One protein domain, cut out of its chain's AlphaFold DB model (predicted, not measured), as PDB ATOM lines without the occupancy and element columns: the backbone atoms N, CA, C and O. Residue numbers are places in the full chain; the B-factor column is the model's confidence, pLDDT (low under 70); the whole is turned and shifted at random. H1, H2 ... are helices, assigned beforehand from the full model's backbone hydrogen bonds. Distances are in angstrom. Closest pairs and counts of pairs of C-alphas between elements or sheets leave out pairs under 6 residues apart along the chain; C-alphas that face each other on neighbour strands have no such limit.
ATOM      1  N   ALA A  36     -12.839  38.883  -0.356       79.31
ATOM      2  CA  ALA A  36     -11.590  38.345  -0.890       79.31
ATOM      3  C   ALA A  36     -10.353  38.902  -0.161       79.31
ATOM      4  O   ALA A  36      -9.437  38.141   0.153       79.31
ATOM      5  N   CYS A  37     -10.334  40.199   0.166       82.62
ATOM      6  CA  CYS A  37      -9.240  40.808   0.931       82.62
ATOM      7  C   CYS A  37      -9.174  40.235   2.354       82.62
ATOM      8  O   CYS A  37      -8.092  39.902   2.836       82.62
ATOM      9  N   LYS A  38     -10.331  40.075   3.013       79.69
ATOM     10  CA  LYS A  38     -10.419  39.485   4.363       79.69
ATOM     11  C   LYS A  38      -9.975  38.023   4.371       79.69
ATOM     12  O   LYS A  38      -9.250  37.601   5.268       79.69
ATOM     13  N   SER A  39     -10.379  37.263   3.354       78.94
ATOM     14  CA  SER A  39      -9.956  35.874   3.176       78.94
ATOM     15  C   SER A  39      -8.438  35.771   3.050       78.94
ATOM     16  O   SER A  39      -7.825  34.910   3.676       78.94
ATOM     17  N   ILE A  40      -7.806  36.668   2.296       78.44
ATOM     18  CA  ILE A  40      -6.353  36.640   2.105       78.44
ATOM     19  C   ILE A  40      -5.606  37.055   3.361       78.44
ATOM     20  O   ILE A  40      -4.641  36.382   3.694       78.44
ATOM     21  N   ALA A  41      -6.051  38.093   4.071       71.88
ATOM     22  CA  ALA A  41      -5.448  38.480   5.347       71.88
ATOM     23  C   ALA A  41      -5.437  37.297   6.330       71.88
ATOM     24  O   ALA A  41      -4.378  36.899   6.805       71.88
ATOM     25  N   ARG A  42      -6.585  36.625   6.488       72.75
ATOM     26  CA  ARG A  42      -6.709  35.428   7.331       72.75
ATOM     27  C   ARG A  42      -5.797  34.286   6.874       72.75
ATOM     28  O   ARG A  42      -5.120  33.670   7.687       72.75
ATOM     29  N   ASN A  43      -5.739  34.024   5.566       68.19
ATOM     30  CA  ASN A  43      -4.840  33.010   5.012       68.19
ATOM     31  C   ASN A  43      -3.359  33.407   5.129       68.19
ATOM     32  O   ASN A  43      -2.510  32.535   5.065       68.19
ATOM     33  N   LEU A  44      -3.003  34.684   5.245       69.81
ATOM     34  CA  LEU A  44      -1.614  35.095   5.460       69.81
ATOM     35  C   LEU A  44      -1.211  34.912   6.924       69.81
ATOM     36  O   LEU A  44      -0.121  34.409   7.186       69.81
ATOM     37  N   GLU A  45      -2.104  35.251   7.851       59.84
ATOM     38  CA  GLU A  45      -1.928  35.062   9.296       59.84
ATOM     39  C   GLU A  45      -1.821  33.573   9.663       59.84
ATOM     40  O   GLU A  45      -0.906  33.170  10.378       59.84
ATOM     41  N   GLU A  46      -2.686  32.727   9.095       60.09
ATOM     42  CA  GLU A  46      -2.698  31.279   9.349       60.09
ATOM     43  C   GLU A  46      -1.473  30.546   8.755       60.09
ATOM     44  O   GLU A  46      -1.163  29.415   9.135       60.09
ATOM     45  N   GLN A  47      -0.762  31.163   7.807       56.34
ATOM     46  CA  GLN A  47       0.297  30.512   7.019       56.34
ATOM     47  C   GLN A  47       1.710  30.989   7.370       56.34
ATOM     48  O   GLN A  47       2.665  30.668   6.661       56.34
ATOM     49  N   LEU A  48       1.866  31.687   8.496       56.84
ATOM     50  CA  LEU A  48       3.178  31.935   9.092       56.84
ATOM     51  C   LEU A  48       3.837  30.644   9.618       56.84
ATOM     52  O   LEU A  48       5.056  30.625   9.755       56.84
ATOM     53  N   ASP A  49       3.067  29.559   9.797       53.22
ATOM     54  CA  ASP A  49       3.559  28.300  10.386       53.22
ATOM     55  C   ASP A  49       3.134  26.997   9.666       53.22
ATOM     56  O   ASP A  49       3.540  25.900  10.059       53.22
ATOM     57  N   ARG A  50       2.330  27.048   8.589       56.59
ATOM     58  CA  ARG A  50       1.821  25.836   7.900       56.59
ATOM     59  C   ARG A  50       1.992  25.858   6.378       56.59
ATOM     60  O   ARG A  50       2.114  26.900   5.744       56.59
ATOM     61  N   LYS A  51       2.033  24.657   5.778       61.22
ATOM     62  CA  LYS A  51       2.141  24.456   4.322       61.22
ATOM     63  C   LYS A  51       0.845  24.893   3.628       61.22
ATOM     64  O   LYS A  51      -0.186  24.243   3.778       61.22
ATOM     65  N   VAL A  52       0.938  25.923   2.787       67.44
ATOM     66  CA  VAL A  52      -0.167  26.400   1.943       67.44
ATOM     67  C   VAL A  52      -0.472  25.377   0.846       67.44
ATOM     68  O   VAL A  52       0.432  24.918   0.141       67.44
ATOM     69  N   SER A  53      -1.752  25.054   0.634       78.12
ATOM     70  CA  SER A  53      -2.156  24.260  -0.532       78.12
ATOM     71  C   SER A  53      -1.793  24.988  -1.838       78.12
ATOM     72  O   SER A  53      -1.856  26.218  -1.929       78.12
ATOM     73  N   ARG A  54      -1.455  24.248  -2.905       76.38
ATOM     74  CA  ARG A  54      -1.136  24.858  -4.215       76.38
ATOM     75  C   ARG A  54      -2.271  25.749  -4.740       76.38
ATOM     76  O   ARG A  54      -1.996  26.785  -5.343       76.38
ATOM     77  N   ARG A  55      -3.529  25.378  -4.468       79.19
ATOM     78  CA  ARG A  55      -4.726  26.135  -4.866       79.19
ATOM     79  C   ARG A  55      -4.819  27.474  -4.134       79.19
ATOM     80  O   ARG A  55      -4.963  28.509  -4.780       79.19
ATOM     81  N   THR A  56      -4.657  27.469  -2.813       77.31
ATOM     82  CA  THR A  56      -4.691  28.688  -1.990       77.31
ATOM     83  C   THR A  56      -3.552  29.638  -2.365       77.31
ATOM     84  O   THR A  56      -3.772  30.833  -2.558       77.31
ATOM     85  N   ALA A  57      -2.346  29.108  -2.592       80.25
ATOM     86  CA  ALA A  57      -1.203  29.910  -3.022       80.25
ATOM     87  C   ALA A  57      -1.441  30.595  -4.382       80.25
ATOM     88  O   ALA A  57      -1.030  31.741  -4.579       80.25
ATOM     89  N   ALA A  58      -2.106  29.919  -5.323       81.88
ATOM     90  CA  ALA A  58      -2.462  30.505  -6.613       81.88
ATOM     91  C   ALA A  58      -3.501  31.630  -6.467       81.88
ATOM     92  O   ALA A  58      -3.338  32.690  -7.078       81.88
ATOM     93  N   MET A  59      -4.521  31.437  -5.622       86.62
ATOM     94  CA  MET A  59      -5.539  32.458  -5.342       86.62
ATOM     95  C   MET A  59      -4.929  33.722  -4.729       86.62
ATOM     96  O   MET A  59      -5.174  34.820  -5.232       86.62
ATOM     97  N   ILE A  60      -4.078  33.568  -3.710       84.81
ATOM     98  CA  ILE A  60      -3.373  34.688  -3.071       84.81
ATOM     99  C   ILE A  60      -2.527  35.434  -4.106       84.81
ATOM    100  O   ILE A  60      -2.653  36.648  -4.250       84.81
ATOM    101  N   LYS A  61      -1.716  34.715  -4.897       85.19
ATOM    102  CA  LYS A  61      -0.887  35.330  -5.948       85.19
ATOM    103  C   LYS A  61      -1.719  36.119  -6.958       85.19
ATOM    104  O   LYS A  61      -1.297  37.197  -7.367       85.19
ATOM    105  N   ASN A  62      -2.871  35.598  -7.378       88.12
ATOM    106  CA  ASN A  62      -3.727  36.292  -8.337       88.12
ATOM    107  C   ASN A  62      -4.309  37.587  -7.755       88.12
ATOM    108  O   ASN A  62      -4.382  38.592  -8.453       88.12
ATOM    109  N   HIS A  63      -4.686  37.585  -6.478       87.94
ATOM    110  CA  HIS A  63      -5.207  38.784  -5.835       87.94
ATOM    111  C   HIS A  63      -4.128  39.836  -5.578       87.94
ATOM    112  O   HIS A  63      -4.361  41.007  -5.858       87.94
ATOM    113  N   LEU A  64      -2.938  39.438  -5.116       89.12
ATOM    114  CA  LEU A  64      -1.828  40.378  -4.916       89.12
ATOM    115  C   LEU A  64      -1.482  41.108  -6.224       89.12
ATOM    116  O   LEU A  64      -1.299  42.315  -6.226       89.12
ATOM    117  N   LYS A  65      -1.540  40.426  -7.377       89.19
ATOM    118  CA  LYS A  65      -1.361  41.080  -8.688       89.19
ATOM    119  C   LYS A  65      -2.394  42.168  -9.008       89.19
ATOM    120  O   LYS A  65      -2.132  42.999  -9.867       89.19
ATOM    121  N   ARG A  66      -3.578  42.124  -8.390       87.81
ATOM    122  CA  ARG A  66      -4.726  42.990  -8.712       87.81
ATOM    123  C   ARG A  66      -5.032  44.023  -7.625       87.81
ATOM    124  O   ARG A  66      -5.779  44.955  -7.891       87.81
ATOM    125  N   CYS A  67      -4.491  43.861  -6.416       90.00
ATOM    126  CA  CYS A  67      -4.779  44.722  -5.272       90.00
ATOM    127  C   CYS A  67      -3.483  45.331  -4.703       90.00
ATOM    128  O   CYS A  67      -2.718  44.627  -4.029       90.00
ATOM    129  N   PRO A  68      -3.225  46.636  -4.925       86.62
ATOM    130  CA  PRO A  68      -2.014  47.293  -4.428       86.62
ATOM    131  C   PRO A  68      -1.968  47.355  -2.895       86.62
ATOM    132  O   PRO A  68      -0.905  47.172  -2.311       86.62
ATOM    133  N   ASN A  69      -3.117  47.503  -2.228       85.88
ATOM    134  CA  ASN A  69      -3.182  47.565  -0.764       85.88
ATOM    135  C   ASN A  69      -2.805  46.231  -0.110       85.88
ATOM    136  O   ASN A  69      -2.006  46.194   0.824       85.88
ATOM    137  N   CYS A  70      -3.312  45.113  -0.638       86.19
ATOM    138  CA  CYS A  70      -2.930  43.790  -0.146       86.19
ATOM    139  C   CYS A  70      -1.474  43.451  -0.478       86.19
ATOM    140  O   CYS A  70      -0.829  42.743   0.290       86.19
ATOM    141  N   THR A  71      -0.936  43.982  -1.579       88.12
ATOM    142  CA  THR A  71       0.499  43.879  -1.885       88.12
ATOM    143  C   THR A  71       1.338  44.629  -0.861       88.12
ATOM    144  O   THR A  71       2.256  44.042  -0.294       88.12
ATOM    145  N   ALA A  72       0.978  45.876  -0.546       89.31
ATOM    146  CA  ALA A  72       1.664  46.669   0.470       89.31
ATOM    147  C   ALA A  72       1.628  45.993   1.853       89.31
ATOM    148  O   ALA A  72       2.661  45.910   2.520       89.31
ATOM    149  N   TYR A  73       0.474  45.447   2.250       88.00
ATOM    150  CA  TYR A  73       0.332  44.667   3.484       88.00
ATOM    151  C   TYR A  73       1.188  43.390   3.471       88.00
ATOM    152  O   TYR A  73       1.891  43.083   4.429       88.00
ATOM    153  N   PHE A  74       1.181  42.638   2.371       88.12
ATOM    154  CA  PHE A  74       2.002  41.433   2.266       88.12
ATOM    155  C   PHE A  74       3.502  41.757   2.327       88.12
ATOM    156  O   PHE A  74       4.283  41.014   2.924       88.12
ATOM    157  N   ASP A  75       3.918  42.879   1.747       86.94
ATOM    158  CA  ASP A  75       5.305  43.328   1.794       86.94
ATOM    159  C   ASP A  75       5.715  43.850   3.173       86.94
ATOM    160  O   ASP A  75       6.863  43.632   3.571       86.94
ATOM    161  N   SER A  76       4.819  44.496   3.925       89.31
ATOM    162  CA  SER A  76       5.101  44.853   5.321       89.31
ATOM    163  C   SER A  76       5.267  43.596   6.173       89.31
ATOM    164  O   SER A  76       6.274  43.471   6.868       89.31
ATOM    165  N   LEU A  77       4.383  42.607   6.018       87.50
ATOM    166  CA  LEU A  77       4.473  41.328   6.723       87.50
ATOM    167  C   LEU A  77       5.795  40.596   6.435       87.50
ATOM    168  O   LEU A  77       6.464  40.140   7.363       87.50
ATOM    169  N   LYS A  78       6.237  40.532   5.169       84.12
ATOM    170  CA  LYS A  78       7.557  39.968   4.814       84.12
ATOM    171  C   LYS A  78       8.705  40.670   5.527       84.12
ATOM    172  O   LYS A  78       9.635  40.001   5.976       84.12
ATOM    173  N   LYS A  79       8.673  42.006   5.583       87.75
ATOM    174  CA  LYS A  79       9.711  42.795   6.256       87.75
ATOM    175  C   LYS A  79       9.724  42.486   7.744       87.75
ATOM    176  O   LYS A  79      10.799  42.246   8.276       87.75
ATOM    177  N   THR A  80       8.556  42.396   8.379       88.25
ATOM    178  CA  THR A  80       8.440  41.978   9.780       88.25
ATOM    179  C   THR A  80       9.081  40.607   9.994       88.25
ATOM    180  O   THR A  80       9.970  40.485  10.830       88.25
ATOM    181  N   ILE A  81       8.743  39.596   9.185       85.06
ATOM    182  CA  ILE A  81       9.359  38.256   9.278       85.06
ATOM    183  C   ILE A  81      10.884  38.324   9.130       85.06
ATOM    184  O   ILE A  81      11.612  37.662   9.867       85.06
ATOM    185  N   LEU A  82      11.380  39.098   8.162       85.00
ATOM    186  CA  LEU A  82      12.815  39.253   7.936       85.00
ATOM    187  C   LEU A  82      13.506  39.900   9.142       85.00
ATOM    188  O   LEU A  82      14.544  39.404   9.566       85.00
ATOM    189  N   LEU A  83      12.910  40.944   9.723       87.06
ATOM    190  CA  LEU A  83      13.428  41.595  10.925       87.06
ATOM    191  C   LEU A  83      13.526  40.609  12.091       87.06
ATOM    192  O   LEU A  83      14.585  40.520  12.699       87.06
ATOM    193  N   TYR A  84      12.485  39.812  12.345       83.06
ATOM    194  CA  TYR A  84      12.520  38.796  13.405       83.06
ATOM    195  C   TYR A  84      13.547  37.686  13.147       83.06
ATOM    196  O   TYR A  84      14.157  37.196  14.088       83.06
ATOM    197  N   ARG A  85      13.779  37.293  11.887       81.31
ATOM    198  CA  ARG A  85      14.796  36.280  11.540       81.31
ATOM    199  C   ARG A  85      16.228  36.790  11.646       81.31
ATOM    200  O   ARG A  85      17.129  36.005  11.914       81.31
ATOM    201  N   CYS A  86      16.440  38.069  11.355       79.69
ATOM    202  CA  CYS A  86      17.741  38.720  11.469       79.69
ATOM    203  C   CYS A  86      18.004  39.243  12.883       79.69
ATOM    204  O   CYS A  86      19.132  39.636  13.175       79.69
ATOM    205  N   TYR A  87      16.984  39.264  13.743       79.12
ATOM    206  CA  TYR A  87      17.153  39.612  15.138       79.12
ATOM    207  C   TYR A  87      18.052  38.555  15.789       79.12
ATOM    208  O   TYR A  87      17.737  37.366  15.699       79.12
ATOM    209  N   PRO A  88      19.185  38.950  16.396       70.50
ATOM    210  CA  PRO A  88      20.045  38.000  17.077       70.50
ATOM    211  C   PRO A  88      19.221  37.335  18.174       70.50
ATOM    212  O   PRO A  88      18.672  38.022  19.034       70.50
ATOM    213  N   ASP A  89      19.105  36.008  18.107       67.38
ATOM    214  CA  ASP A  89      18.458  35.231  19.157       67.38
ATOM    215  C   ASP A  89      19.151  35.602  20.476       67.38
ATOM    216  O   ASP A  89      20.377  35.430  20.572       67.38
ATOM    217  N   PRO A  90      18.442  36.198  21.455       69.44
ATOM    218  CA  PRO A  90      19.016  36.451  22.760       69.44
ATOM    219  C   PRO A  90      19.295  35.089  23.384       69.44
ATOM    220  O   PRO A  90      18.442  34.495  24.042       69.44
ATOM    221  N   HIS A  91      20.502  34.581  23.134       66.69
ATOM    222  CA  HIS A  91      20.924  33.261  23.553       66.69
ATOM    223  C   HIS A  91      20.697  33.156  25.060       66.69
ATOM    224  O   HIS A  91      21.382  33.803  25.856       66.69
ATOM    225  N   ALA A  92      19.700  32.363  25.456       76.19
ATOM    226  CA  ALA A  92      19.409  32.157  26.862       76.19
ATOM    227  C   ALA A  92      20.681  31.615  27.537       76.19
ATOM    228  O   ALA A  92      21.262  30.644  27.030       76.19
ATOM    229  N   PRO A  93      21.129  32.197  28.667       86.38
ATOM    230  CA  PRO A  93      22.315  31.712  29.354       86.38
ATOM    231  C   PRO A  93      22.187  30.214  29.633       86.38
ATOM    232  O   PRO A  93      21.131  29.751  30.073       86.38
ATOM    233  N   ALA A  94      23.261  29.449  29.419       83.50
ATOM    234  CA  ALA A  94      23.241  27.988  29.547       83.50
ATOM    235  C   ALA A  94      22.658  27.516  30.893       83.50
ATOM    236  O   ALA A  94      21.890  26.558  30.945       83.50
ATOM    237  N   ARG A  95      22.931  28.263  31.972       88.69
ATOM    238  CA  ARG A  95      22.377  28.027  33.312       88.69
ATOM    239  C   ARG A  95      20.845  28.078  33.351       88.69
ATOM    240  O   ARG A  95      20.227  27.295  34.065       88.69
ATOM    241  N   MET A  96      20.221  28.989  32.603       88.56
ATOM    242  CA  MET A  96      18.763  29.102  32.531       88.56
ATOM    243  C   MET A  96      18.159  27.920  31.771       88.56
ATOM    244  O   MET A  96      17.197  27.320  32.245       88.56
ATOM    245  N   ARG A  97      18.787  27.511  30.662       86.94
ATOM    246  CA  ARG A  97      18.394  26.307  29.917       86.94
ATOM    247  C   ARG A  97      18.497  25.045  30.779       86.94
ATOM    248  O   ARG A  97      17.567  24.248  30.797       86.94
ATOM    249  N   GLN A  98      19.584  24.882  31.531       88.94
ATOM    250  CA  GLN A  98      19.769  23.749  32.448       88.94
ATOM    251  C   GLN A  98      18.713  23.719  33.559       88.94
ATOM    252  O   GLN A  98      18.157  22.658  33.839       88.94
ATOM    253  N   LYS A  99      18.398  24.876  34.162       91.75
ATOM    254  CA  LYS A  99      17.317  24.991  35.154       91.75
ATOM    255  C   LYS A  99      15.965  24.590  34.566       91.75
ATOM    256  O   LYS A  99      15.249  23.815  35.188       91.75
ATOM    257  N   LEU A 100      15.641  25.077  33.369       90.62
ATOM    258  CA  LEU A 100      14.392  24.743  32.689       90.62
ATOM    259  C   LEU A 100      14.287  23.236  32.409       90.62
ATOM    260  O   LEU A 100      13.279  22.627  32.743       90.62
ATOM    261  N   LEU A 101      15.339  22.620  31.860       93.00
ATOM    262  CA  LEU A 101      15.361  21.178  31.585       93.00
ATOM    263  C   LEU A 101      15.227  20.334  32.859       93.00
ATOM    264  O   LEU A 101      14.607  19.275  32.821       93.00
ATOM    265  N   ALA A 102      15.780  20.802  33.982       92.38
ATOM    266  CA  ALA A 102      15.611  20.151  35.276       92.38
ATOM    267  C   ALA A 102      14.154  20.204  35.763       92.38
ATOM    268  O   ALA A 102      13.629  19.177  36.175       92.38
ATOM    269  N   ILE A 103      13.497  21.368  35.669       94.56
ATOM    270  CA  ILE A 103      12.084  21.546  36.060       94.56
ATOM    271  C   ILE A 103      11.153  20.724  35.166       94.56
ATOM    272  O   ILE A 103      10.172  20.169  35.641       94.56
ATOM    273  N   LEU A 104      11.458  20.632  33.873       94.19
ATOM    274  CA  LEU A 104      10.663  19.848  32.927       94.19
ATOM    275  C   LEU A 104      10.957  18.339  32.995       94.19
ATOM    276  O   LEU A 104      10.341  17.584  32.253       94.19
ATOM    277  N   HIS A 105      11.879  17.892  33.858       90.19
ATOM    278  CA  HIS A 105      12.318  16.493  33.956       90.19
ATOM    279  C   HIS A 105      12.864  15.916  32.631       90.19
ATOM    280  O   HIS A 105      12.787  14.718  32.384       90.19
TER     281      HIS A 105
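AT A GLANCE: This is residues 36 to 105 of the 108 residues of the protein "zf-HC2 domain-containing protein" of Bacteroidetes bacterium (UniProt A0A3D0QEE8). Near the first residues of one long helix, H3, H1 and H2 gather into a small body, and residues 82 to 105 stick out as an arm ending in H4. The printed part has 70 residues, all helix in class, with named helices H1, H2, H3, H4 in chain order. It is extended, with a radius of gyration of the C-alphas of 18.2 A and spans of 52 by 23 by 18 A.

IN THESE COORDINATES: H3, residues 68 to 86, is 26.8 A long, from C-alpha 68 at (-2.014, 47.293, -4.428). H2 is residues 54 to 64, H1 residues 36 to 45. H4, residues 94 to 103, ends at C-alpha 103 (12.084, 21.546, 36.060).

HOW THE PARTS SIT: H3, with residues 70 to 71 alone, only just touches H2, with 3 pairs of C-alphas within 8 A, only at the corner; the closest C-alphas, of Thr 71 and Leu 64, are 5.2 A apart. H1 and H3 are close but not clearly touching, C-alphas 37 and 70 closest at 7.1 A, at a shallow tilt of 4 degrees. H4 is apart from H1, H2 and H3. Every O i to N i+4 pair is within hydrogen-bond range in H1, H2, H3 and H4.

THE WHOLE: The farthest C-alphas, of Arg 66 and Ala 102, are 53.6 A apart. The printed part has no cut and no long link; pLDDT is under 70 at residues 43 to 52 and 89 to 91.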